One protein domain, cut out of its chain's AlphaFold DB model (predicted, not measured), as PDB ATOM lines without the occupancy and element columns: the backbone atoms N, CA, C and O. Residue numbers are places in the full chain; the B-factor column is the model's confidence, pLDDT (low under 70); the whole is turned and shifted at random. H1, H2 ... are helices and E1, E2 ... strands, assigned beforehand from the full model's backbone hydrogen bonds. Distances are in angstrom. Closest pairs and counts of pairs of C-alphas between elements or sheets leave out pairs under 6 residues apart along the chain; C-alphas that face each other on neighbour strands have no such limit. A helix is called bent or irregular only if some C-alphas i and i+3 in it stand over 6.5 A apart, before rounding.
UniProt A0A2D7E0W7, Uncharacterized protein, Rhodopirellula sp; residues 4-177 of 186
ATOM      1  N   ASP A   4     -44.356   1.833  55.688       80.94
ATOM      2  CA  ASP A   4     -43.445   1.598  54.560       80.94
ATOM      3  C   ASP A   4     -42.290   2.616  54.518       80.94
ATOM      4  O   ASP A   4     -41.137   2.266  54.279       80.94
ATOM      5  N   ALA A   5     -42.576   3.893  54.808       78.06
ATOM      6  CA  ALA A   5     -41.552   4.936  54.844       78.06
ATOM      7  C   ALA A   5     -40.594   4.775  56.033       78.06
ATOM      8  O   ALA A   5     -39.434   5.176  55.950       78.06
ATOM      9  N   TRP A   6     -41.075   4.225  57.148       88.50
ATOM     10  CA  TRP A   6     -40.224   3.886  58.283       88.50
ATOM     11  C   TRP A   6     -39.347   2.671  57.965       88.50
ATOM     12  O   TRP A   6     -38.142   2.719  58.200       88.50
ATOM     13  N   GLU A   7     -39.930   1.624  57.382       88.62
ATOM     14  CA  GLU A   7     -39.230   0.388  57.031       88.62
ATOM     15  C   GLU A   7     -38.113   0.640  56.009       88.62
ATOM     16  O   GLU A   7     -36.995   0.161  56.187       88.62
ATOM     17  N   ALA A   8     -38.358   1.493  55.010       83.81
ATOM     18  CA  ALA A   8     -37.326   1.909  54.065       83.81
ATOM     19  C   ALA A   8     -36.145   2.620  54.731       83.81
ATOM     20  O   ALA A   8     -34.989   2.314  54.440       83.81
ATOM     21  N   LYS A   9     -36.420   3.532  55.670       86.06
ATOM     22  CA  LYS A   9     -35.364   4.224  56.422       86.06
ATOM     23  C   LYS A   9     -34.586   3.269  57.321       86.06
ATOM     24  O   LYS A   9     -33.366   3.381  57.405       86.06
ATOM     25  N   PHE A  10     -35.276   2.333  57.970       92.88
ATOM     26  CA  PHE A  10     -34.647   1.314  58.803       92.88
ATOM     27  C   PHE A  10     -33.697   0.435  57.984       92.88
ATOM     28  O   PHE A  10     -32.526   0.312  58.339       92.88
ATOM     29  N   TRP A  11     -34.176  -0.127  56.870       93.75
ATOM     30  CA  TRP A  11     -33.356  -0.997  56.032       93.75
ATOM     31  C   TRP A  11     -32.201  -0.253  55.379       93.75
ATOM     32  O   TRP A  11     -31.126  -0.831  55.247       93.75
ATOM     33  N   HIS A  12     -32.382   1.021  55.022       89.81
ATOM     34  CA  HIS A  12     -31.288   1.835  54.501       89.81
ATOM     35  C   HIS A  12     -30.193   2.026  55.551       89.81
ATOM     36  O   HIS A  12     -29.041   1.711  55.279       89.81
ATOM     37  N   ALA A  13     -30.553   2.427  56.774       91.75
ATOM     38  CA  ALA A  13     -29.586   2.574  57.860       91.75
ATOM     39  C   ALA A  13     -28.875   1.250  58.191       91.75
ATOM     40  O   ALA A  13     -27.658   1.223  58.370       91.75
ATOM     41  N   ALA A  14     -29.618   0.141  58.240       94.19
ATOM     42  CA  ALA A  14     -29.042  -1.179  58.479       94.19
ATOM     43  C   ALA A  14     -28.069  -1.592  57.364       94.19
ATOM     44  O   ALA A  14     -26.980  -2.079  57.661       94.19
ATOM     45  N   TYR A  15     -28.441  -1.363  56.101       92.00
ATOM     46  CA  TYR A  15     -27.570  -1.598  54.954       92.00
ATOM     47  C   TYR A  15     -26.287  -0.770  55.056       92.00
ATOM     48  O   TYR A  15     -25.211  -1.347  54.985       92.00
ATOM     49  N   THR A  16     -26.384   0.540  55.302       90.12
ATOM     50  CA  THR A  16     -25.216   1.429  55.416       90.12
ATOM     51  C   THR A  16     -24.251   0.957  56.505       90.12
ATOM     52  O   THR A  16     -23.048   0.887  56.285       90.12
ATOM     53  N   LEU A  17     -24.764   0.558  57.674       94.06
ATOM     54  CA  LEU A  17     -23.925   0.047  58.765       94.06
ATOM     55  C   LEU A  17     -23.230  -1.279  58.428       94.06
ATOM     56  O   LEU A  17     -22.136  -1.538  58.936       94.06
ATOM     57  N   LEU A  18     -23.873  -2.143  57.640       93.50
ATOM     58  CA  LEU A  18     -23.275  -3.396  57.175       93.50
ATOM     59  C   LEU A  18     -22.223  -3.140  56.096       93.50
ATOM     60  O   LEU A  18     -21.140  -3.715  56.174       93.50
ATOM     61  N   ASP A  19     -22.510  -2.241  55.162       90.88
ATOM     62  CA  ASP A  19     -21.629  -1.863  54.058       90.88
ATOM     63  C   ASP A  19     -20.303  -1.276  54.566       90.88
ATOM     64  O   ASP A  19     -19.235  -1.753  54.192       90.88
ATOM     65  N   ILE A  20     -20.355  -0.382  55.565       90.62
ATOM     66  CA  ILE A  20     -19.164   0.143  56.268       90.62
ATOM     67  C   ILE A  20     -18.317  -0.988  56.883       90.62
ATOM     68  O   ILE A  20     -17.093  -0.898  56.976       90.62
ATOM     69  N   GLN A  21     -18.949  -2.085  57.311       94.44
ATOM     70  CA  GLN A  21     -18.262  -3.262  57.850       94.44
ATOM     71  C   GLN A  21     -17.833  -4.268  56.771       94.44
ATOM     72  O   GLN A  21     -17.339  -5.341  57.128       94.44
ATOM     73  N   ASN A  22     -18.026  -3.958  55.485       93.38
ATOM     74  CA  ASN A  22     -17.881  -4.881  54.358       93.38
ATOM     75  C   ASN A  22     -18.708  -6.167  54.538       93.38
ATOM     76  O   ASN A  22     -18.218  -7.279  54.312       93.38
ATOM     77  N   LYS A  23     -19.953  -6.025  55.008       94.44
ATOM     78  CA  LYS A  23     -20.896  -7.128  55.216       94.44
ATOM     79  C   LYS A  23     -22.147  -6.977  54.363       94.44
ATOM     80  O   LYS A  23     -22.616  -5.877  54.102       94.44
ATOM     81  N   GLU A  24     -22.741  -8.111  54.015       92.12
ATOM     82  CA  GLU A  24     -24.004  -8.179  53.273       92.12
ATOM     83  C   GLU A  24     -25.195  -8.463  54.203       92.12
ATOM     84  O   GLU A  24     -25.045  -9.045  55.282       92.12
ATOM     85  N   LEU A  25     -26.411  -8.121  53.758       92.50
ATOM     86  CA  LEU A  25     -27.652  -8.435  54.485       92.50
ATOM     87  C   LEU A  25     -27.807  -9.942  54.731       92.50
ATOM     88  O   LEU A  25     -28.232 -10.352  55.808       92.50
ATOM     89  N   GLU A  26     -27.408 -10.772  53.771       93.31
ATOM     90  CA  GLU A  26     -27.419 -12.234  53.843       93.31
ATOM     91  C   GLU A  26     -26.550 -12.761  54.984       93.31
ATOM     92  O   GLU A  26     -26.887 -13.767  55.607       93.31
ATOM     93  N   GLN A  27     -25.436 -12.089  55.269       92.56
ATOM     94  CA  GLN A  27     -24.536 -12.478  56.351       92.56
ATOM     95  C   GLN A  27     -25.126 -12.148  57.725       92.56
ATOM     96  O   GLN A  27     -24.722 -12.749  58.721       92.56
ATOM     97  N   TRP A  28     -26.075 -11.211  57.787       94.25
ATOM     98  CA  TRP A  28     -26.755 -10.838  59.020       94.25
ATOM     99  C   TRP A  28     -28.062 -11.608  59.239       94.25
ATOM    100  O   TRP A  28     -28.279 -12.145  60.324       94.25
ATOM    101  N   LEU A  29     -28.915 -11.676  58.218       93.81
ATOM    102  CA  LEU A  29     -30.276 -12.216  58.296       93.81
ATOM    103  C   LEU A  29     -30.381 -13.661  57.784       93.81
ATOM    104  O   LEU A  29     -31.354 -14.358  58.055       93.81
ATOM    105  N   GLY A  30     -29.384 -14.133  57.032       93.25
ATOM    106  CA  GLY A  30     -29.505 -15.337  56.216       93.25
ATOM    107  C   GLY A  30     -30.152 -15.054  54.856       93.25
ATOM    108  O   GLY A  30     -30.831 -14.047  54.654       93.25
ATOM    109  N   ALA A  31     -29.924 -15.953  53.895       88.75
ATOM    110  CA  ALA A  31     -30.326 -15.755  52.500       88.75
ATOM    111  C   ALA A  31     -31.844 -15.557  52.317       88.75
ATOM    112  O   ALA A  31     -32.255 -14.711  51.521       88.75
ATOM    113  N   ASP A  32     -32.657 -16.301  53.072       88.06
ATOM    114  CA  ASP A  32     -34.118 -16.283  52.945       88.06
ATOM    115  C   ASP A  32     -34.729 -14.978  53.487       88.06
ATOM    116  O   ASP A  32     -35.607 -14.391  52.857       88.06
ATOM    117  N   GLU A  33     -34.240 -14.479  54.627       91.44
ATOM    118  CA  GLU A  33     -34.777 -13.265  55.262       91.44
ATOM    119  C   GLU A  33     -34.223 -11.972  54.644       91.44
ATOM    120  O   GLU A  33     -34.860 -10.923  54.729       91.44
ATOM    121  N   ALA A  34     -33.081 -12.033  53.951       92.38
ATOM    122  CA  ALA A  34     -32.479 -10.872  53.297       92.38
ATOM    123  C   ALA A  34     -33.172 -10.462  51.981       92.38
ATOM    124  O   ALA A  34     -32.976  -9.339  51.512       92.38
ATOM    125  N   GLN A  35     -34.002 -11.327  51.381       91.75
ATOM    126  CA  GLN A  35     -34.604 -11.062  50.069       91.75
ATOM    127  C   GLN A  35     -35.536  -9.840  50.064       91.75
ATOM    128  O   GLN A  35     -35.418  -8.985  49.185       91.75
ATOM    129  N   ALA A  36     -36.465  -9.749  51.020       90.94
ATOM    130  CA  ALA A  36     -37.427  -8.647  51.065       90.94
ATOM    131  C   ALA A  36     -36.759  -7.284  51.358       90.94
ATOM    132  O   ALA A  36     -37.007  -6.345  50.598       90.94
ATOM    133  N   PRO A  37     -35.853  -7.165  52.351       91.69
ATOM    134  CA  PRO A  37     -35.067  -5.949  52.570       91.69
ATOM    135  C   PRO A  37     -34.253  -5.518  51.351       91.69
ATOM    136  O   PRO A  37     -34.235  -4.337  51.007       91.69
ATOM    137  N   ARG A  38     -33.605  -6.468  50.661       90.19
ATOM    138  CA  ARG A  38     -32.810  -6.164  49.464       90.19
ATOM    139  C   ARG A  38     -33.677  -5.596  48.350       90.19
ATOM    140  O   ARG A  38     -33.338  -4.555  47.795       90.19
ATOM    141  N   GLN A  39     -34.813  -6.236  48.068       91.38
ATOM    142  CA  GLN A  39     -35.741  -5.747  47.049       91.38
ATOM    143  C   GLN A  39     -36.243  -4.341  47.387       91.38
ATOM    144  O   GLN A  39     -36.265  -3.470  46.521       91.38
ATOM    145  N   LEU A  40     -36.579  -4.099  48.656       91.06
ATOM    146  CA  LEU A  40     -37.033  -2.793  49.117       91.06
ATOM    147  C   LEU A  40     -35.967  -1.707  48.900       91.06
ATOM    148  O   LEU A  40     -36.288  -0.615  48.433       91.06
ATOM    149  N   LEU A  41     -34.701  -1.999  49.205       90.06
ATOM    150  CA  LEU A  41     -33.586  -1.070  48.991       90.06
ATOM    151  C   LEU A  41     -33.331  -0.798  47.509       90.06
ATOM    152  O   LEU A  41     -33.087   0.346  47.128       90.06
ATOM    153  N   GLU A  42     -33.394  -1.826  46.665       90.75
ATOM    154  CA  GLU A  42     -33.272  -1.665  45.215       90.75
ATOM    155  C   GLU A  42     -34.395  -0.805  44.637       90.75
ATOM    156  O   GLU A  42     -34.140   0.070  43.807       90.75
ATOM    157  N   ASP A  43     -35.631  -1.039  45.072       91.06
ATOM    158  CA  ASP A  43     -36.790  -0.277  44.618       91.06
ATOM    159  C   ASP A  43     -36.704   1.179  45.088       91.06
ATOM    160  O   ASP A  43     -36.972   2.092  44.306       91.06
ATOM    161  N   ALA A  44     -36.244   1.409  46.323       88.75
ATOM    162  CA  ALA A  44     -35.984   2.747  46.844       88.75
ATOM    163  C   ALA A  44     -34.902   3.480  46.034       88.75
ATOM    164  O   ALA A  44     -35.132   4.613  45.610       88.75
ATOM    165  N   ARG A  45     -33.764   2.830  45.746       89.88
ATOM    166  CA  ARG A  45     -32.698   3.409  44.905       89.88
ATOM    167  C   ARG A  45     -33.213   3.769  43.516       89.88
ATOM    168  O   ARG A  45     -33.039   4.901  43.082       89.88
ATOM    169  N   LYS A  46     -33.920   2.849  42.848       93.56
ATOM    170  CA  LYS A  46     -34.520   3.106  41.525       93.56
ATOM    171  C   LYS A  46     -35.487   4.286  41.567       93.56
ATOM    172  O   LYS A  46     -35.453   5.128  40.672       93.56
ATOM    173  N   ALA A  47     -36.333   4.361  42.595       92.81
ATOM    174  CA  ALA A  47     -37.277   5.460  42.756       92.81
ATOM    175  C   ALA A  47     -36.562   6.809  42.929       92.81
ATOM    176  O   ALA A  47     -36.969   7.789  42.304       92.81
ATOM    177  N   ILE A  48     -35.484   6.853  43.717       93.88
ATOM    178  CA  ILE A  48     -34.662   8.057  43.907       93.88
ATOM    179  C   ILE A  48     -33.979   8.449  42.595       93.88
ATOM    180  O   ILE A  48     -34.135   9.589  42.167       93.88
ATOM    181  N   SER A  49     -33.333   7.517  41.887       96.12
ATOM    182  CA  SER A  49     -32.707   7.806  40.587       96.12
ATOM    183  C   SER A  49     -33.703   8.352  39.565       96.12
ATOM    184  O   SER A  49     -33.426   9.336  38.885       96.12
ATOM    185  N   MET A  50     -34.902   7.768  39.485       97.25
ATOM    186  CA  MET A  50     -35.959   8.277  38.605       97.25
ATOM    187  C   MET A  50     -36.430   9.679  39.014       97.25
ATOM    188  O   MET A  50     -36.676  10.522  38.148       97.25
ATOM    189  N   MET A  51     -36.560   9.939  40.317       97.12
ATOM    190  CA  MET A  51     -36.953  11.248  40.843       97.12
ATOM    191  C   MET A  51     -35.904  12.319  40.524       97.12
ATOM    192  O   MET A  51     -36.259  13.385  40.020       97.12
ATOM    193  N   VAL A  52     -34.627  12.030  40.785       98.25
ATOM    194  CA  VAL A  52     -33.499  12.930  40.506       98.25
ATOM    195  C   VAL A  52     -33.418  13.223  39.014       98.25
ATOM    196  O   VAL A  52     -33.403  14.392  38.630       98.25
ATOM    197  N   GLN A  53     -33.492  12.196  38.161       98.31
ATOM    198  CA  GLN A  53     -33.495  12.391  36.712       98.31
ATOM    199  C   GLN A  53     -34.669  13.267  36.257       98.31
ATOM    200  O   GLN A  53     -34.475  14.204  35.489       98.31
ATOM    201  N   THR A  54     -35.871  13.035  36.794       98.25
ATOM    202  CA  THR A  54     -37.047  13.864  36.480       98.25
ATOM    203  C   THR A  54     -36.822  15.330  36.863       98.25
ATOM    204  O   THR A  54     -37.187  16.227  36.107       98.25
ATOM    205  N   ARG A  55     -36.198  15.602  38.019       98.25
ATOM    206  CA  ARG A  55     -35.869  16.971  38.457       98.25
ATOM    207  C   ARG A  55     -34.828  17.629  37.556       98.25
ATOM    208  O   ARG A  55     -34.983  18.804  37.233       98.25
ATOM    209  N   ILE A  56     -33.803  16.886  37.143       98.62
ATOM    210  CA  ILE A  56     -32.777  17.352  36.200       98.62
ATOM    211  C   ILE A  56     -33.424  17.725  34.860       98.62
ATOM    212  O   ILE A  56     -33.212  18.834  34.361       98.62
ATOM    213  N   ASP A  57     -34.260  16.838  34.320       98.50
ATOM    214  CA  ASP A  57     -34.947  17.045  33.045       98.50
ATOM    215  C   ASP A  57     -35.881  18.257  33.112       98.50
ATOM    216  O   ASP A  57     -35.810  19.147  32.263       98.50
ATOM    217  N   HIS A  58     -36.694  18.354  34.169       98.31
ATOM    218  CA  HIS A  58     -37.588  19.492  34.378       98.31
ATOM    219  C   HIS A  58     -36.820  20.809  34.533       98.31
ATOM    220  O   HIS A  58     -37.180  21.794  33.894       98.31
ATOM    221  N   ALA A  59     -35.730  20.843  35.308       98.50
ATOM    222  CA  ALA A  59     -34.917  22.051  35.458       98.50
ATOM    223  C   ALA A  59     -34.326  22.512  34.112       98.50
ATOM    224  O   ALA A  59     -34.278  23.711  33.816       98.50
ATOM    225  N   LEU A  60     -33.912  21.569  33.258       98.31
ATOM    226  CA  LEU A  60     -33.437  21.872  31.911       98.31
ATOM    227  C   LEU A  60     -34.563  22.389  31.003       98.31
ATOM    228  O   LEU A  60     -34.362  23.357  30.261       98.31
ATOM    229  N   GLU A  61     -35.733  21.758  31.031       98.19
ATOM    230  CA  GLU A  61     -36.903  22.184  30.260       98.19
ATOM    231  C   GLU A  61     -37.383  23.577  30.679       98.19
ATOM    232  O   GLU A  61     -37.584  24.442  29.818       98.19
ATOM    233  N   ASP A  62     -37.478  23.837  31.981       98.12
ATOM    234  CA  ASP A  62     -37.851  25.130  32.555       98.12
ATOM    235  C   ASP A  62     -36.843  26.218  32.183       98.12
ATOM    236  O   ASP A  62     -37.222  27.311  31.744       98.12
ATOM    237  N   PHE A  63     -35.545  25.913  32.250       98.19
ATOM    238  CA  PHE A  63     -34.495  26.823  31.803       98.19
ATOM    239  C   PHE A  63     -34.624  27.156  30.310       98.19
ATOM    240  O   PHE A  63     -34.584  28.328  29.915       98.19
ATOM    241  N   LYS A  64     -34.825  26.141  29.459       97.69
ATOM    242  CA  LYS A  64     -34.974  26.318  28.005       97.69
ATOM    243  C   LYS A  64     -36.255  27.070  27.640       97.69
ATOM    244  O   LYS A  64     -36.233  27.860  26.694       97.69
ATOM    245  N   SER A  65     -37.349  26.835  28.358       96.88
ATOM    246  CA  SER A  65     -38.640  27.479  28.104       96.88
ATOM    247  C   SER A  65     -38.651  28.942  28.562       96.88
ATOM    248  O   SER A  65     -39.154  29.809  27.834       96.88
ATOM    249  N   THR A  66     -38.015  29.233  29.701       97.19
ATOM    250  CA  THR A  66     -37.844  30.583  30.258       97.19
ATOM    251  C   THR A  66     -36.881  31.417  29.414       97.19
ATOM    252  O   THR A  66     -37.162  32.575  29.089       97.19
ATOM    253  N   HIS A  67     -35.767  30.829  28.976       95.88
ATOM    254  CA  HIS A  67     -34.736  31.502  28.187       95.88
ATOM    255  C   HIS A  67     -34.691  30.968  26.751       95.88
ATOM    256  O   HIS A  67     -33.780  30.249  26.348       95.88
ATOM    257  N   LYS A  68     -35.671  31.387  25.941       94.56
ATOM    258  CA  LYS A  68     -35.842  30.924  24.548       94.56
ATOM    259  C   LYS A  68     -34.665  31.237  23.616       94.56
ATOM    260  O   LYS A  68     -34.512  30.586  22.588       94.56
ATOM    261  N   SER A  69     -33.872  32.261  23.935       97.44
ATOM    262  CA  SER A  69     -32.691  32.639  23.152       97.44
ATOM    263  C   SER A  69     -31.494  31.793  23.563       97.44
ATOM    264  O   SER A  69     -31.063  31.854  24.712       97.44
ATOM    265  N   GLU A  70     -30.925  31.060  22.610       96.12
ATOM    266  CA  GLU A  70     -29.730  30.244  22.825       96.12
ATOM    267  C   GLU A  70     -28.551  31.069  23.339       96.12
ATOM    268  O   GLU A  70     -28.023  30.761  24.402       96.12
ATOM    269  N   LYS A  71     -28.262  32.200  22.690       97.44
ATOM    270  CA  LYS A  71     -27.232  33.140  23.143       97.44
ATOM    271  C   LYS A  71     -27.449  33.590  24.589       97.44
ATOM    272  O   LYS A  71     -26.506  33.697  25.358       97.44
ATOM    273  N   LYS A  72     -28.704  33.836  24.990       97.00
ATOM    274  CA  LYS A  72     -28.990  34.240  26.374       97.00
ATOM    275  C   LYS A  72     -28.681  33.115  27.364       97.00
ATOM    276  O   LYS A  72     -28.249  33.414  28.472       97.00
ATOM    277  N   ARG A  73     -28.908  31.853  26.987       97.94
ATOM    278  CA  ARG A  73     -28.554  30.690  27.817       97.94
ATOM    279  C   ARG A  73     -27.040  30.554  27.953       97.94
ATOM    280  O   ARG A  73     -26.565  30.399  29.071       97.94
ATOM    281  N   GLU A  74     -26.305  30.691  26.853       98.06
ATOM    282  CA  GLU A  74     -24.835  30.684  26.851       98.06
ATOM    283  C   GLU A  74     -24.263  31.802  27.731       98.06
ATOM    284  O   GLU A  74     -23.414  31.540  28.577       98.06
ATOM    285  N   ASP A  75     -24.789  33.026  27.612       98.06
ATOM    286  CA  ASP A  75     -24.361  34.166  28.431       98.06
ATOM    287  C   ASP A  75     -24.580  33.909  29.938       98.06
ATOM    288  O   ASP A  75     -23.771  34.333  30.763       98.06
ATOM    289  N   LEU A  76     -25.674  33.233  30.316       98.12
ATOM    290  CA  LEU A  76     -25.970  32.882  31.714       98.12
ATOM    291  C   LEU A  76     -25.027  31.793  32.241       98.12
ATOM    292  O   LEU A  76     -24.510  31.918  33.351       98.12
ATOM    293  N   ILE A  77     -24.783  30.759  31.435       98.19
ATOM    294  CA  ILE A  77     -23.823  29.692  31.743       98.19
ATOM    295  C   ILE A  77     -22.426  30.290  31.928       98.19
ATOM    296  O   ILE A  77     -21.782  30.051  32.946       98.19
ATOM    297  N   GLU A  78     -21.978  31.144  31.013       98.06
ATOM    298  CA  GLU A  78     -20.659  31.770  31.105       98.06
ATOM    299  C   GLU A  78     -20.549  32.719  32.306       98.06
ATOM    300  O   GLU A  78     -19.526  32.751  32.989       98.06
ATOM    301  N   ALA A  79     -21.613  33.465  32.621       97.62
ATOM    302  CA  ALA A  79     -21.632  34.328  33.800       97.62
ATOM    303  C   ALA A  79     -21.485  33.535  35.110       97.62
ATOM    304  O   ALA A  79     -20.809  34.005  36.027       97.62
ATOM    305  N   SER A  80     -22.065  32.333  35.187       97.69
ATOM    306  CA  SER A  80     -22.022  31.499  36.396       97.69
ATOM    307  C   SER A  80     -20.610  31.039  36.780       97.69
ATOM    308  O   SER A  80     -20.330  30.867  37.962       97.69
ATOM    309  N   LYS A  81     -19.678  30.947  35.821       97.25
ATOM    310  CA  LYS A  81     -18.274  30.555  36.063       97.25
ATOM    311  C   LYS A  81     -17.486  31.536  36.929       97.25
ATOM    312  O   LYS A  81     -16.417  31.202  37.419       97.25
ATOM    313  N   LYS A  82     -17.988  32.761  37.091       96.31
ATOM    314  CA  LYS A  82     -17.350  33.824  37.887       96.31
ATOM    315  C   LYS A  82     -17.919  33.925  39.302       96.31
ATOM    316  O   LYS A  82     -17.571  34.860  40.024       96.31
ATOM    317  N   ALA A  83     -18.837  33.030  39.664       95.88
ATOM    318  CA  ALA A  83     -19.416  32.994  40.994       95.88
ATOM    319  C   ALA A  83     -18.342  32.709  42.052       95.88
ATOM    320  O   ALA A  83     -17.318  32.087  41.780       95.88
ATOM    321  N   ARG A  84     -18.586  33.184  43.271       95.88
ATOM    322  CA  ARG A  84     -17.793  32.821  44.446       95.88
ATOM    323  C   ARG A  84     -18.612  31.799  45.234       95.88
ATOM    324  O   ARG A  84     -19.692  32.194  45.673       95.88
ATOM    325  N   PRO A  85     -18.155  30.542  45.394       94.25
ATOM    326  CA  PRO A  85     -18.948  29.478  46.012       94.25
ATOM    327  C   PRO A  85     -19.561  29.895  47.358       94.25
ATOM    328  O   PRO A  85     -20.781  29.902  47.509       94.25
ATOM    329  N   TRP A  86     -18.728  30.390  48.279       92.25
ATOM    330  CA  TRP A  86     -19.137  30.833  49.619       92.25
ATOM    331  C   TRP A  86     -20.139  31.999  49.626       92.25
ATOM    332  O   TRP A  86     -20.798  32.251  50.627       92.25
ATOM    333  N   GLY A  87     -20.270  32.746  48.523       93.81
ATOM    334  CA  GLY A  87     -21.233  33.844  48.394       93.81
ATOM    335  C   GLY A  87     -22.685  33.383  48.243       93.81
ATOM    336  O   GLY A  87     -23.570  34.226  48.111       93.81
ATOM    337  N   HIS A  88     -22.913  32.070  48.230       93.25
ATOM    338  CA  HIS A  88     -24.204  31.427  48.008       93.25
ATOM    339  C   HIS A  88     -24.619  30.510  49.166       93.25
ATOM    340  O   HIS A  88     -25.450  29.626  48.974       93.25
ATOM    341  N   TYR A  89     -24.059  30.726  50.363       90.19
ATOM    342  CA  TYR A  89     -24.409  29.978  51.575       90.19
ATOM    343  C   TYR A  89     -25.916  30.008  51.888       90.19
ATOM    344  O   TYR A  89     -26.450  29.082  52.483       90.19
ATOM    345  N   ASP A  90     -26.622  31.058  51.459       93.56
ATOM    346  CA  ASP A  90     -28.060  31.258  51.663       93.56
ATOM    347  C   ASP A  90     -28.944  30.325  50.821       93.56
ATOM    348  O   ASP A  90     -30.169  30.358  50.950       93.56
ATOM    349  N   LYS A  91     -28.344  29.531  49.928       92.81
ATOM    350  CA  LYS A  91     -29.052  28.564  49.085       92.81
ATOM    351  C   LYS A  91     -29.234  27.198  49.732       92.81
ATOM    352  O   LYS A  91     -30.033  26.435  49.203       92.81
ATOM    353  N   PHE A  92     -28.501  26.914  50.802       94.19
ATOM    354  CA  PHE A  92     -28.461  25.601  51.431       94.19
ATOM    355  C   PHE A  92     -29.456  25.515  52.586       94.19
ATOM    356  O   PHE A  92     -29.581  26.451  53.385       94.19
ATOM    357  N   ASP A  93     -30.163  24.391  52.664       92.19
ATOM    358  CA  ASP A  93     -31.046  24.077  53.786       92.19
ATOM    359  C   ASP A  93     -30.243  23.558  54.993       92.19
ATOM    360  O   ASP A  93     -30.665  23.725  56.145       92.19
ATOM    361  N   TYR A  94     -29.078  22.950  54.741       85.94
ATOM    362  CA  TYR A  94     -28.162  22.460  55.769       85.94
ATOM    363  C   TYR A  94     -27.061  23.474  56.100       85.94
ATOM    364  O   TYR A  94     -26.644  24.284  55.276       85.94
ATOM    365  N   SER A  95     -26.561  23.410  57.337       89.44
ATOM    366  CA  SER A  95     -25.306  24.077  57.682       89.44
ATOM    367  C   SER A  95     -24.167  23.273  57.069       89.44
ATOM    368  O   SER A  95     -24.016  22.103  57.409       89.44
ATOM    369  N   VAL A  96     -23.395  23.903  56.191       93.75
ATOM    370  CA  VAL A  96     -22.258  23.288  55.500       93.75
ATOM    371  C   VAL A  96     -20.966  24.011  55.875       93.75
ATOM    372  O   VAL A  96     -20.981  25.217  56.148       93.75
ATOM    373  N   ASP A  97     -19.868  23.265  55.888       95.81
ATOM    374  CA  ASP A  97     -18.546  23.733  56.310       95.81
ATOM    375  C   ASP A  97     -17.717  24.224  55.114       95.81
ATOM    376  O   ASP A  97     -16.998  25.214  55.231       95.81
ATOM    377  N   GLY A  98     -17.874  23.580  53.950       95.88
ATOM    378  CA  GLY A  98     -17.133  23.879  52.721       95.88
ATOM    379  C   GLY A  98     -18.032  24.140  51.512       95.88
ATOM    380  O   GLY A  98     -19.200  23.735  51.479       95.88
ATOM    381  N   TYR A  99     -17.475  24.812  50.496       97.06
ATOM    382  CA  TYR A  99     -18.189  25.168  49.266       97.06
ATOM    383  C   TYR A  99     -17.302  25.049  48.028       97.06
ATOM    384  O   TYR A  99     -16.253  25.688  47.950       97.06
ATOM    385  N   VAL A 100     -17.790  24.391  46.976       97.50
ATOM    386  CA  VAL A 100     -17.088  24.332  45.683       97.50
ATOM    387  C   VAL A 100     -18.033  24.601  44.513       97.50
ATOM    388  O   VAL A 100     -19.228  24.315  44.567       97.50
ATOM    389  N   LEU A 101     -17.517  25.203  43.436       97.75
ATOM    390  CA  LEU A 101     -18.271  25.299  42.187       97.75
ATOM    391  C   LEU A 101     -18.195  23.977  41.428       97.75
ATOM    392  O   LEU A 101     -17.107  23.458  41.196       97.75
ATOM    393  N   HIS A 102     -19.336  23.508  40.935       98.12
ATOM    394  CA  HIS A 102     -19.398  22.329  40.078       98.12
ATOM    395  C   HIS A 102     -20.353  22.540  38.903       98.12
ATOM    396  O   HIS A 102     -21.301  23.326  38.984       98.12
ATOM    397  N   GLU A 103     -20.106  21.853  37.789       98.38
ATOM    398  CA  GLU A 103     -20.994  21.897  36.630       98.38
ATOM    399  C   GLU A 103     -22.345  21.239  36.954       98.38
ATOM    400  O   GLU A 103     -22.424  20.184  37.584       98.38
ATOM    401  N   CYS A 104     -23.426  21.893  36.533       98.62
ATOM    402  CA  CYS A 104     -24.791  21.445  36.742       98.62
ATOM    403  C   CYS A 104     -25.167  20.354  35.733       98.62
ATOM    404  O   CYS A 104     -25.145  20.632  34.527       98.62
ATOM    405  N   PRO A 105     -25.651  19.182  36.191       98.19
ATOM    406  CA  PRO A 105     -26.020  18.076  35.307       98.19
ATOM    407  C   PRO A 105     -27.214  18.392  34.394       98.19
ATOM    408  O   PRO A 105     -27.399  17.740  33.371       98.19
ATOM    409  N   ALA A 106     -28.027  19.400  34.730       98.38
ATOM    410  CA  ALA A 106     -29.157  19.810  33.900       98.38
ATOM    411  C   ALA A 106     -28.736  20.758  32.770       98.38
ATOM    412  O   ALA A 106     -29.004  20.498  31.599       98.38
ATOM    413  N   CYS A 107     -28.119  21.895  33.107       98.06
ATOM    414  CA  CYS A 107     -27.946  23.000  32.159       98.06
ATOM    415  C   CYS A 107     -26.500  23.277  31.730       98.06
ATOM    416  O   CYS A 107     -26.314  24.162  30.896       98.06
ATOM    417  N   GLY A 108     -25.496  22.604  32.305       97.69
ATOM    418  CA  GLY A 108     -24.070  22.844  32.024       97.69
ATOM    419  C   GLY A 108     -23.523  24.187  32.538       97.69
ATOM    420  O   GLY A 108     -22.426  24.604  32.187       97.69
ATOM    421  N   GLY A 109     -24.308  24.914  33.340       98.12
ATOM    422  CA  GLY A 109     -23.844  26.089  34.089       98.12
ATOM    423  C   GLY A 109     -23.229  25.685  35.423       98.12
ATOM    424  O   GLY A 109     -23.363  24.538  35.827       98.12
ATOM    425  N   MET A 110     -22.622  26.617  36.150       98.38
ATOM    426  CA  MET A 110     -22.114  26.329  37.491       98.38
ATOM    427  C   MET A 110     -23.245  26.336  38.524       98.38
ATOM    428  O   MET A 110     -24.132  27.199  38.521       98.38
ATOM    429  N   GLY A 111     -23.199  25.361  39.419       98.12
ATOM    430  CA  GLY A 111     -23.847  25.388  40.720       98.12
ATOM    431  C   GLY A 111     -22.816  25.386  41.836       98.12
ATOM    432  O   GLY A 111     -21.611  25.329  41.581       98.12
ATOM    433  N   VAL A 112     -23.308  25.471  43.062       98.19
ATOM    434  CA  VAL A 112     -22.493  25.380  44.271       98.19
ATOM    435  C   VAL A 112     -22.826  24.068  44.956       98.19
ATOM    436  O   VAL A 112     -24.003  23.781  45.181       98.19
ATOM    437  N   ILE A 113     -21.793  23.291  45.247       98.19
ATOM    438  CA  ILE A 113     -21.843  22.159  46.162       98.19
ATOM    439  C   ILE A 113     -21.517  22.687  47.557       98.19
ATOM    440  O   ILE A 113     -20.555  23.445  47.707       98.19
ATOM    441  N   GLY A 114     -22.325  22.307  48.539       97.50
ATOM    442  CA  GLY A 114     -22.047  22.486  49.959       97.50
ATOM    443  C   GLY A 114     -21.810  21.129  50.614       97.50
ATOM    444  O   GLY A 114     -22.488  20.153  50.274       97.50
ATOM    445  N   GLY A 115     -20.858  21.061  51.541       97.06
ATOM    446  CA  GLY A 115     -20.525  19.816  52.230       97.06
ATOM    447  C   GLY A 115     -20.078  19.987  53.671       97.06
ATOM    448  O   GLY A 115     -19.729  21.086  54.107       97.06
ATOM    449  N   THR A 116     -20.099  18.879  54.401       96.69
ATOM    450  CA  THR A 116     -19.655  18.785  55.795       96.69
ATOM    451  C   THR A 116     -18.249  18.207  55.847       96.69
ATOM    452  O   THR A 116     -17.974  17.188  55.208       96.69
ATOM    453  N   GLN A 117     -17.366  18.847  56.608       97.06
ATOM    454  CA  GLN A 117     -16.003  18.360  56.814       97.06
ATOM    455  C   GLN A 117     -16.042  17.073  57.644       97.06
ATOM    456  O   GLN A 117     -16.674  17.034  58.704       97.06
ATOM    457  N   TYR A 118     -15.355  16.023  57.194       95.19
ATOM    458  CA  TYR A 118     -15.232  14.782  57.970       95.19
ATOM    459  C   TYR A 118     -13.801  14.272  58.118       95.19
ATOM    460  O   TYR A 118     -13.579  13.389  58.949       95.19
ATOM    461  N   ASP A 119     -12.855  14.815  57.353       96.25
ATOM    462  CA  ASP A 119     -11.449  14.442  57.436       96.25
ATOM    463  C   ASP A 119     -10.538  15.647  57.191       96.25
ATOM    464  O   ASP A 119     -10.911  16.606  56.507       96.25
ATOM    465  N   GLU A 120      -9.361  15.595  57.801       95.50
ATOM    466  CA  GLU A 120      -8.322  16.610  57.700       95.50
ATOM    467  C   GLU A 120      -6.959  15.944  57.901       95.50
ATOM    468  O   GLU A 120      -6.720  15.311  58.936       95.50
ATOM    469  N   GLU A 121      -6.048  16.127  56.947       95.00
ATOM    470  CA  GLU A 121      -4.686  15.604  57.023       95.00
ATOM    471  C   GLU A 121      -3.639  16.649  56.625       95.00
ATOM    472  O   GLU A 121      -3.891  17.565  55.846       95.00
ATOM    473  N   ILE A 122      -2.435  16.536  57.192       93.12
ATOM    474  CA  ILE A 122      -1.308  17.377  56.777       93.12
ATOM    475  C   ILE A 122      -0.917  16.947  55.365       93.12
ATOM    476  O   ILE A 122      -0.582  15.782  55.155       93.12
ATOM    477  N   SER A 123      -0.917  17.895  54.431       90.94
ATOM    478  CA  SER A 123      -0.611  17.628  53.028       90.94
ATOM    479  C   SER A 123       0.818  17.106  52.851       90.94
ATOM    480  O   SER A 123       1.740  17.563  53.532       90.94
ATOM    481  N   ASP A 124       1.040  16.212  51.890       89.75
ATOM    482  CA  ASP A 124       2.390  15.760  51.517       89.75
ATOM    483  C   ASP A 124       3.232  16.889  50.879       89.75
ATOM    484  O   ASP A 124       4.466  16.844  50.910       89.75
ATOM    485  N   ASP A 125       2.582  17.930  50.352       87.69
ATOM    486  CA  ASP A 125       3.201  19.055  49.641       87.69
ATOM    487  C   ASP A 125       3.671  20.185  50.588       87.69
ATOM    488  O   ASP A 125       3.517  21.375  50.310       87.69
ATOM    489  N   GLN A 126       4.275  19.828  51.728       90.12
ATOM    490  CA  GLN A 126       4.819  20.813  52.674       90.12
ATOM    491  C   GLN A 126       5.988  21.608  52.074       90.12
ATOM    492  O   GLN A 126       6.865  21.040  51.417       90.12
ATOM    493  N   ASP A 127       6.064  22.906  52.388       87.81
ATOM    494  CA  ASP A 127       7.239  23.719  52.067       87.81
ATOM    495  C   ASP A 127       8.375  23.411  53.067       87.81
ATOM    496  O   ASP A 127       8.263  23.729  54.254       87.81
ATOM    497  N   PRO A 128       9.489  22.789  52.635       85.94
ATOM    498  CA  PRO A 128      10.601  22.486  53.531       85.94
ATOM    499  C   PRO A 128      11.357  23.738  54.003       85.94
ATOM    500  O   PRO A 128      12.092  23.656  54.990       85.94
ATOM    501  N   ASP A 129      11.216  24.866  53.301       90.62
ATOM    502  CA  ASP A 129      11.900  26.123  53.608       90.62
ATOM    503  C   ASP A 129      11.089  27.020  54.567       90.62
ATOM    504  O   ASP A 129      11.670  27.922  55.180       90.62
ATOM    505  N   ASP A 130       9.792  26.747  54.763       87.44
ATOM    506  CA  ASP A 130       8.937  27.427  55.743       87.44
ATOM    507  C   ASP A 130       8.378  26.456  56.801       87.44
ATOM    508  O   ASP A 130       7.260  25.958  56.688       87.44
ATOM    509  N   PRO A 131       9.128  26.188  57.886       83.56
ATOM    510  CA  PRO A 131       8.697  25.247  58.914       83.56
ATOM    511  C   PRO A 131       7.542  25.764  59.784       83.56
ATOM    512  O   PRO A 131       7.015  24.981  60.582       83.56
ATOM    513  N   PHE A 132       7.203  27.056  59.691       87.56
ATOM    514  CA  PHE A 132       6.159  27.703  60.490       87.56
ATOM    515  C   PHE A 132       4.780  27.614  59.845       87.56
ATOM    516  O   PHE A 132       3.786  27.841  60.530       87.56
ATOM    517  N   THR A 133       4.726  27.264  58.566       89.81
ATOM    518  CA  THR A 133       3.494  27.113  57.805       89.81
ATOM    519  C   THR A 133       3.249  25.634  57.536       89.81
ATOM    520  O   THR A 133       4.184  24.870  57.291       89.81
ATOM    521  N   GLU A 134       1.992  25.212  57.603       92.50
ATOM    522  CA  GLU A 134       1.574  23.892  57.152       92.50
ATOM    523  C   GLU A 134       0.420  23.988  56.160       92.50
ATOM    524  O   GLU A 134      -0.490  24.805  56.316       92.50
ATOM    525  N   TYR A 135       0.482  23.131  55.142       93.69
ATOM    526  CA  TYR A 135      -0.634  22.887  54.235       93.69
ATOM    527  C   TYR A 135      -1.446  21.706  54.743       93.69
ATOM    528  O   TYR A 135      -0.882  20.692  55.162       93.69
ATOM    529  N   VAL A 136      -2.759  21.845  54.700       94.94
ATOM    530  CA  VAL A 136      -3.704  20.878  55.241       94.94
ATOM    531  C   VAL A 136      -4.742  20.576  54.181       94.94
ATOM    532  O   VAL A 136      -5.390  21.495  53.684       94.94
ATOM    533  N   ASP A 137      -4.887  19.301  53.847       96.12
ATOM    534  CA  ASP A 137      -5.900  18.820  52.922       96.12
ATOM    535  C   ASP A 137      -7.157  18.452  53.718       96.12
ATOM    536  O   ASP A 137      -7.131  17.634  54.641       96.12
ATOM    537  N   ILE A 138      -8.261  19.111  53.384       97.50
ATOM    538  CA  ILE A 138      -9.553  18.967  54.046       97.50
ATOM    539  C   ILE A 138     -10.502  18.249  53.098       97.50
ATOM    540  O   ILE A 138     -10.663  18.661  51.945       97.50
ATOM    541  N   THR A 139     -11.173  17.212  53.599       98.00
ATOM    542  CA  THR A 139     -12.163  16.455  52.828       98.00
ATOM    543  C   THR A 139     -13.576  16.718  53.338       98.00
ATOM    544  O   THR A 139     -13.869  16.628  54.539       98.00
ATOM    545  N   TYR A 140     -14.473  17.007  52.397       97.81
ATOM    546  CA  TYR A 140     -15.879  17.299  52.644       97.81
ATOM    547  C   TYR A 140     -16.769  16.257  51.977       97.81
ATOM    548  O   TYR A 140     -16.611  15.970  50.792       97.81
ATOM    549  N   ALA A 141     -17.763  15.761  52.708       96.94
ATOM    550  CA  ALA A 141     -18.852  14.978  52.138       96.94
ATOM    551  C   ALA A 141     -19.880  15.934  51.522       96.94
ATOM    552  O   ALA A 141     -20.327  16.879  52.178       96.94
ATOM    553  N   THR A 142     -20.262  15.704  50.268       97.25
ATOM    554  CA  THR A 142     -21.262  16.508  49.566       97.25
ATOM    555  C   THR A 142     -22.646  16.276  50.164       97.25
ATOM    556  O   THR A 142     -23.207  15.183  50.082       97.25
ATOM    557  N   GLU A 143     -23.244  17.339  50.694       95.62
ATOM    558  CA  GLU A 143     -24.569  17.284  51.313       95.62
ATOM    559  C   GLU A 143     -25.650  17.885  50.418       95.62
ATOM    560  O   GLU A 143     -26.802  17.459  50.455       95.62
ATOM    561  N   GLU A 144     -25.325  18.887  49.601       97.38
ATOM    562  CA  GLU A 144     -26.342  19.631  48.859       97.38
ATOM    563  C   GLU A 144     -25.747  20.326  47.628       97.38
ATOM    564  O   GLU A 144     -24.591  20.754  47.623       97.38
ATOM    565  N   PHE A 145     -26.541  20.460  46.564       98.38
ATOM    566  CA  PHE A 145     -26.138  21.146  45.335       98.38
ATOM    567  C   PHE A 145     -27.205  22.110  44.837       98.38
ATOM    568  O   PHE A 145     -28.304  21.686  44.480       98.38
ATOM    569  N   ALA A 146     -26.843  23.381  44.667       98.25
ATOM    570  CA  ALA A 146     -27.733  24.412  44.146       98.25
ATOM    571  C   ALA A 146     -27.187  25.046  42.855       98.25
ATOM    572  O   ALA A 146     -26.173  25.750  42.844       98.25
ATOM    573  N   CYS A 147     -27.895  24.865  41.739       98.56
ATOM    574  CA  CYS A 147     -27.535  25.475  40.461       98.56
ATOM    575  C   CYS A 147     -27.834  26.980  40.439       98.56
ATOM    576  O   CYS A 147     -28.959  27.419  40.689       98.56
ATOM    577  N   LEU A 148     -26.851  27.779  40.013       98.06
ATOM    578  CA  LEU A 148     -26.977  29.237  39.911       98.06
ATOM    579  C   LEU A 148     -27.711  29.703  38.642       98.06
ATOM    580  O   LEU A 148     -27.975  30.896  38.489       98.06
ATOM    581  N   VAL A 149     -28.017  28.782  37.721       98.12
ATOM    582  CA  VAL A 149     -28.541  29.092  36.381       98.12
ATOM    583  C   VAL A 149     -29.959  28.563  36.176       98.12
ATOM    584  O   VAL A 149     -30.865  29.350  35.914       98.12
ATOM    585  N   CYS A 150     -30.166  27.246  36.279       98.25
ATOM    586  CA  CYS A 150     -31.479  26.627  36.058       98.25
ATOM    587  C   CYS A 150     -32.291  26.416  37.341       98.25
ATOM    588  O   CYS A 150     -33.460  26.057  37.257       98.25
ATOM    589  N   GLY A 151     -31.691  26.635  38.516       97.25
ATOM    590  CA  GLY A 151     -32.366  26.460  39.803       97.25
ATOM    591  C   GLY A 151     -32.561  25.005  40.235       97.25
ATOM    592  O   GLY A 151     -33.284  24.773  41.198       97.25
ATOM    593  N   LEU A 152     -31.926  24.035  39.562       98.44
ATOM    594  CA  LEU A 152     -31.837  22.668  40.078       98.44
ATOM    595  C   LEU A 152     -31.256  22.701  41.496       98.44
ATOM    596  O   LEU A 152     -30.174  23.247  41.699       98.44
ATOM    597  N   HIS A 153     -31.972  22.096  42.434       97.94
ATOM    598  CA  HIS A 153     -31.512  21.829  43.790       97.94
ATOM    599  C   HIS A 153     -31.496  20.310  43.972       97.94
ATOM    600  O   HIS A 153     -32.431  19.679  43.475       97.94
ATOM    601  N   LEU A 154     -30.495  19.729  44.629       97.81
ATOM    602  CA  LEU A 154     -30.450  18.324  45.060       97.81
ATOM    603  C   LEU A 154     -29.958  18.263  46.509       97.81
ATOM    604  O   LEU A 154     -29.049  19.015  46.855       97.81
ATOM    605  N   HIS A 155     -30.551  17.387  47.322       95.19
ATOM    606  CA  HIS A 155     -30.321  17.332  48.769       95.19
ATOM    607  C   HIS A 155     -29.970  15.927  49.260       95.19
ATOM    608  O   HIS A 155     -30.664  14.952  48.961       95.19
ATOM    609  N   GLY A 156     -28.967  15.867  50.126       92.06
ATOM    610  CA  GLY A 156     -28.498  14.682  50.821       92.06
ATOM    611  C   GLY A 156     -27.788  13.678  49.918       92.06
ATOM    612  O   GLY A 156     -28.007  13.609  48.705       92.06
ATOM    613  N   ALA A 157     -26.998  12.814  50.552       90.69
ATOM    614  CA  ALA A 157     -26.176  11.811  49.879       90.69
ATOM    615  C   ALA A 157     -26.938  10.956  48.849       90.69
ATOM    616  O   ALA A 157     -26.409  10.653  47.788       90.69
ATOM    617  N   GLN A 158     -28.202  10.598  49.111       91.75
ATOM    618  CA  GLN A 158     -28.976   9.754  48.192       91.75
ATOM    619  C   GLN A 158     -29.288  10.433  46.849       91.75
ATOM    620  O   GLN A 158     -29.309   9.758  45.822       91.75
ATOM    621  N   GLU A 159     -29.582  11.738  46.840       96.12
ATOM    622  CA  GLU A 159     -29.858  12.450  45.586       96.12
ATOM    623  C   GLU A 159     -28.569  12.780  44.834       96.12
ATOM    624  O   GLU A 159     -28.559  12.762  43.603       96.12
ATOM    625  N   ILE A 160     -27.497  13.052  45.581       96.56
ATOM    626  CA  ILE A 160     -26.159  13.310  45.050       96.56
ATOM    627  C   ILE A 160     -25.609  12.053  44.365       96.56
ATOM    628  O   ILE A 160     -25.295  12.128  43.177       96.56
ATOM    629  N   ASP A 161     -25.621  10.900  45.043       93.88
ATOM    630  CA  ASP A 161     -25.210   9.586  44.508       93.88
ATOM    631  C   ASP A 161     -26.037   9.168  43.281       93.88
ATOM    632  O   ASP A 161     -25.543   8.587  42.318       93.88
ATOM    633  N   ALA A 162     -27.323   9.529  43.264       95.56
ATOM    634  CA  ALA A 162     -28.203   9.287  42.127       95.56
ATOM    635  C   ALA A 162     -27.993  10.254  40.941       95.56
ATOM    636  O   ALA A 162     -28.698  10.142  39.931       95.56
ATOM    637  N   SER A 163     -27.067  11.207  41.055       96.06
ATOM    638  CA  SER A 163     -26.729  12.194  40.028       96.06
ATOM    639  C   SER A 163     -25.319  11.958  39.461       96.06
ATOM    640  O   SER A 163     -24.736  10.894  39.632       96.06
ATOM    641  N   SER A 164     -24.772  12.930  38.726       94.62
ATOM    642  CA  SER A 164     -23.373  12.913  38.267       94.62
ATOM    643  C   SER A 164     -22.484  13.884  39.052       94.62
ATOM    644  O   SER A 164     -21.449  14.314  38.541       94.62
ATOM    645  N   LEU A 165     -22.948  14.337  40.217       97.69
ATOM    646  CA  LEU A 165     -22.190  15.197  41.117       97.69
ATOM    647  C   LEU A 165     -21.247  14.342  41.970       97.69
ATOM    648  O   LEU A 165     -21.571  13.185  42.238       97.69
ATOM    649  N   PRO A 166     -20.101  14.890  42.391       97.31
ATOM    650  CA  PRO A 166     -19.194  14.179  43.272       97.31
ATOM    651  C   PRO A 166     -19.804  14.040  44.672       97.31
ATOM    652  O   PRO A 166     -20.446  14.961  45.186       97.31
ATOM    653  N   ASP A 167     -19.589  12.882  45.277       95.94
ATOM    654  CA  ASP A 167     -19.938  12.544  46.656       95.94
ATOM    655  C   ASP A 167     -19.021  13.219  47.683       95.94
ATOM    656  O   ASP A 167     -19.448  13.453  48.811       95.94
ATOM    657  N   GLU A 168     -17.817  13.617  47.273       97.19
ATOM    658  CA  GLU A 168     -16.863  14.366  48.092       97.19
ATOM    659  C   GLU A 168     -16.120  15.455  47.303       97.19
ATOM    660  O   GLU A 168     -16.026  15.429  46.072       97.19
ATOM    661  N   PHE A 169     -15.586  16.447  48.012       97.31
ATOM    662  CA  PHE A 169     -14.680  17.448  47.448       97.31
ATOM    663  C   PHE A 169     -13.625  17.864  48.473       97.31
ATOM    664  O   PHE A 169     -13.758  17.578  49.662       97.31
ATOM    665  N   TYR A 170     -12.589  18.556  47.997       96.31
ATOM    666  CA  TYR A 170     -11.401  18.862  48.786       96.31
ATOM    667  C   TYR A 170     -11.046  20.347  48.735       96.31
ATOM    668  O   TYR A 170     -11.274  21.015  47.719       96.31
ATOM    669  N   GLU A 171     -10.441  20.829  49.813       95.19
ATOM    670  CA  GLU A 171      -9.815  22.147  49.920       95.19
ATOM    671  C   GLU A 171      -8.443  21.991  50.577       95.19
ATOM    672  O   GLU A 171      -8.295  21.199  51.501       95.19
ATOM    673  N   THR A 172      -7.447  22.738  50.102       94.38
ATOM    674  CA  THR A 172      -6.143  22.817  50.768       94.38
ATOM    675  C   THR A 172      -6.041  24.171  51.455       94.38
ATOM    676  O   THR A 172      -6.118  25.212  50.792       94.38
ATOM    677  N   GLU A 173      -5.847  24.161  52.767       93.50
ATOM    678  CA  GLU A 173      -5.661  25.358  53.581       93.50
ATOM    679  C   GLU A 173      -4.199  25.530  54.000       93.50
ATOM    680  O   GLU A 173      -3.492  24.568  54.284       93.50
ATOM    681  N   GLU A 174      -3.749  26.783  54.056       93.31
ATOM    682  CA  GLU A 174      -2.446  27.183  54.589       93.31
ATOM    683  C   GLU A 174      -2.655  27.789  55.984       93.31
ATOM    684  O   GLU A 174      -3.407  28.762  56.129       93.31
ATOM    685  N   ARG A 175      -1.999  27.244  57.016       92.00
ATOM    686  CA  ARG A 175      -2.100  27.760  58.393       92.00
ATOM    687  C   ARG A 175      -0.765  27.779  59.130       92.00
ATOM    688  O   ARG A 175       0.177  27.084  58.765       92.00
ATOM    689  N   GLU A 176      -0.692  28.591  60.184       88.88
ATOM    690  CA  GLU A 176       0.468  28.615  61.081       88.88
ATOM    691  C   GLU A 176       0.501  27.315  61.894       88.88
ATOM    692  O   GLU A 176      -0.479  26.957  62.551       88.88
ATOM    693  N   ARG A 177       1.631  26.609  61.849       85.00
ATOM    694  CA  ARG A 177       1.837  25.369  62.591       85.00
ATOM    695  C   ARG A 177       1.819  25.646  64.091       85.00
ATOM    696  O   ARG A 177       2.610  26.444  64.603       85.00
TER     697      ARG A 177
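AT A GLANCE: This is residues 4 to 177 of the 186 residues of an uncharacterized protein of Rhodopirellula sp (UniProt A0A2D7E0W7). The long helix H3 makes one side of a wide, flat V, and a strongly twisted ribbon of sheet, E1 to E5, makes the other. H1 and H2 pack on the first end of H3, away from the sheet; H4 makes a corner at its last end, H5 covers part of one sheet face, and H6 packs between the opposite face and H3. The printed part has 174 residues, mixed in class, with helices H1 to H5, strands E1 to E4, helix H6 and strand E5 in that order. The branched sheet is antiparallel; the whole is loose, with a radius of gyration of the C-alphas of 20.3 A and spans of 58 by 56 by 22 A.

HOW THE PARTS SIT: Begin at H1, residues 4 to 20: its residues 8 to 12 alone touch the hub H3, residues 31 to 66, about perpendicular at 76 degrees, closest at the C-alphas of Trp 11 and Pro 37, 6.3 A. H2, residues 25 to 29, touches H3, closest at the C-alphas of Glu 26 and Ala 34, 5.3 A. H4, residues 70 to 80, is close to H3 but not clearly touching, the closest C-alphas being Lys 64 and Arg 73, 7.8 A. Next find E1, residues 98 to 103, E2, 110 to 122, E3, 133 to 147, and E4, 153 to 155: a meander, each strand the antiparallel neighbour of the one before. Look for N 100 and O 113 at 3.0 A, N 114 and O 144 at 2.9 A, and N 145 and O 154 at 2.9 A. E5, residues 168 to 176, is antiparallel to E3, with N 138 and O 171 at 2.8 A; E4 and E5 lie on one side of E3, E2 on the other side. E2 bends by 81 degrees at residue 118, E3 by 81 degrees at residue 144. H3 only grazes the sheet, with residues 52 to 59. H4 is on the sheet at a height of 9.6 A. H5, residues 85 to 91, lies only just over E1, with 3 C-alphas, across the strands at 89 degrees on the local plane. On the opposite face H6, residues 156 to 161, stands up from the sheet at 65 degrees, and touches H3, closest at the C-alphas of Val 52 and Glu 159, 6.3 A. Every O i to N i+4 pair is within hydrogen-bond range in H1, H2, H4 and H6, against 29 of 32 in H3 and 0 of 3 in H5, where 2 of 4 O i to N i+3 pairs are.

IN THESE COORDINATES: Find C-alpha 4 at (-43.445, 1.598, 54.560); from there H1 runs 24.4 A. H3 runs 51.9 A from C-alpha 31 at (-30.326, -15.755, 52.500), E2 29.7 A, E3 35.6 A, and E5 25.9 A to C-alpha 176 at (0.468, 28.615, 61.081). H3 is irregular, but only just, with C-alphas 33 and 36 6.8 A apart; H5 is irregular, with C-alphas 87 and 90 8.0 A apart.

THE WHOLE: The two farthest C-alphas, Asp 32 and Asp 129, are 62.6 A apart. The printed part has no cut and no long link. Its mean pLDDT is 94.3, and no printed residue is under 70.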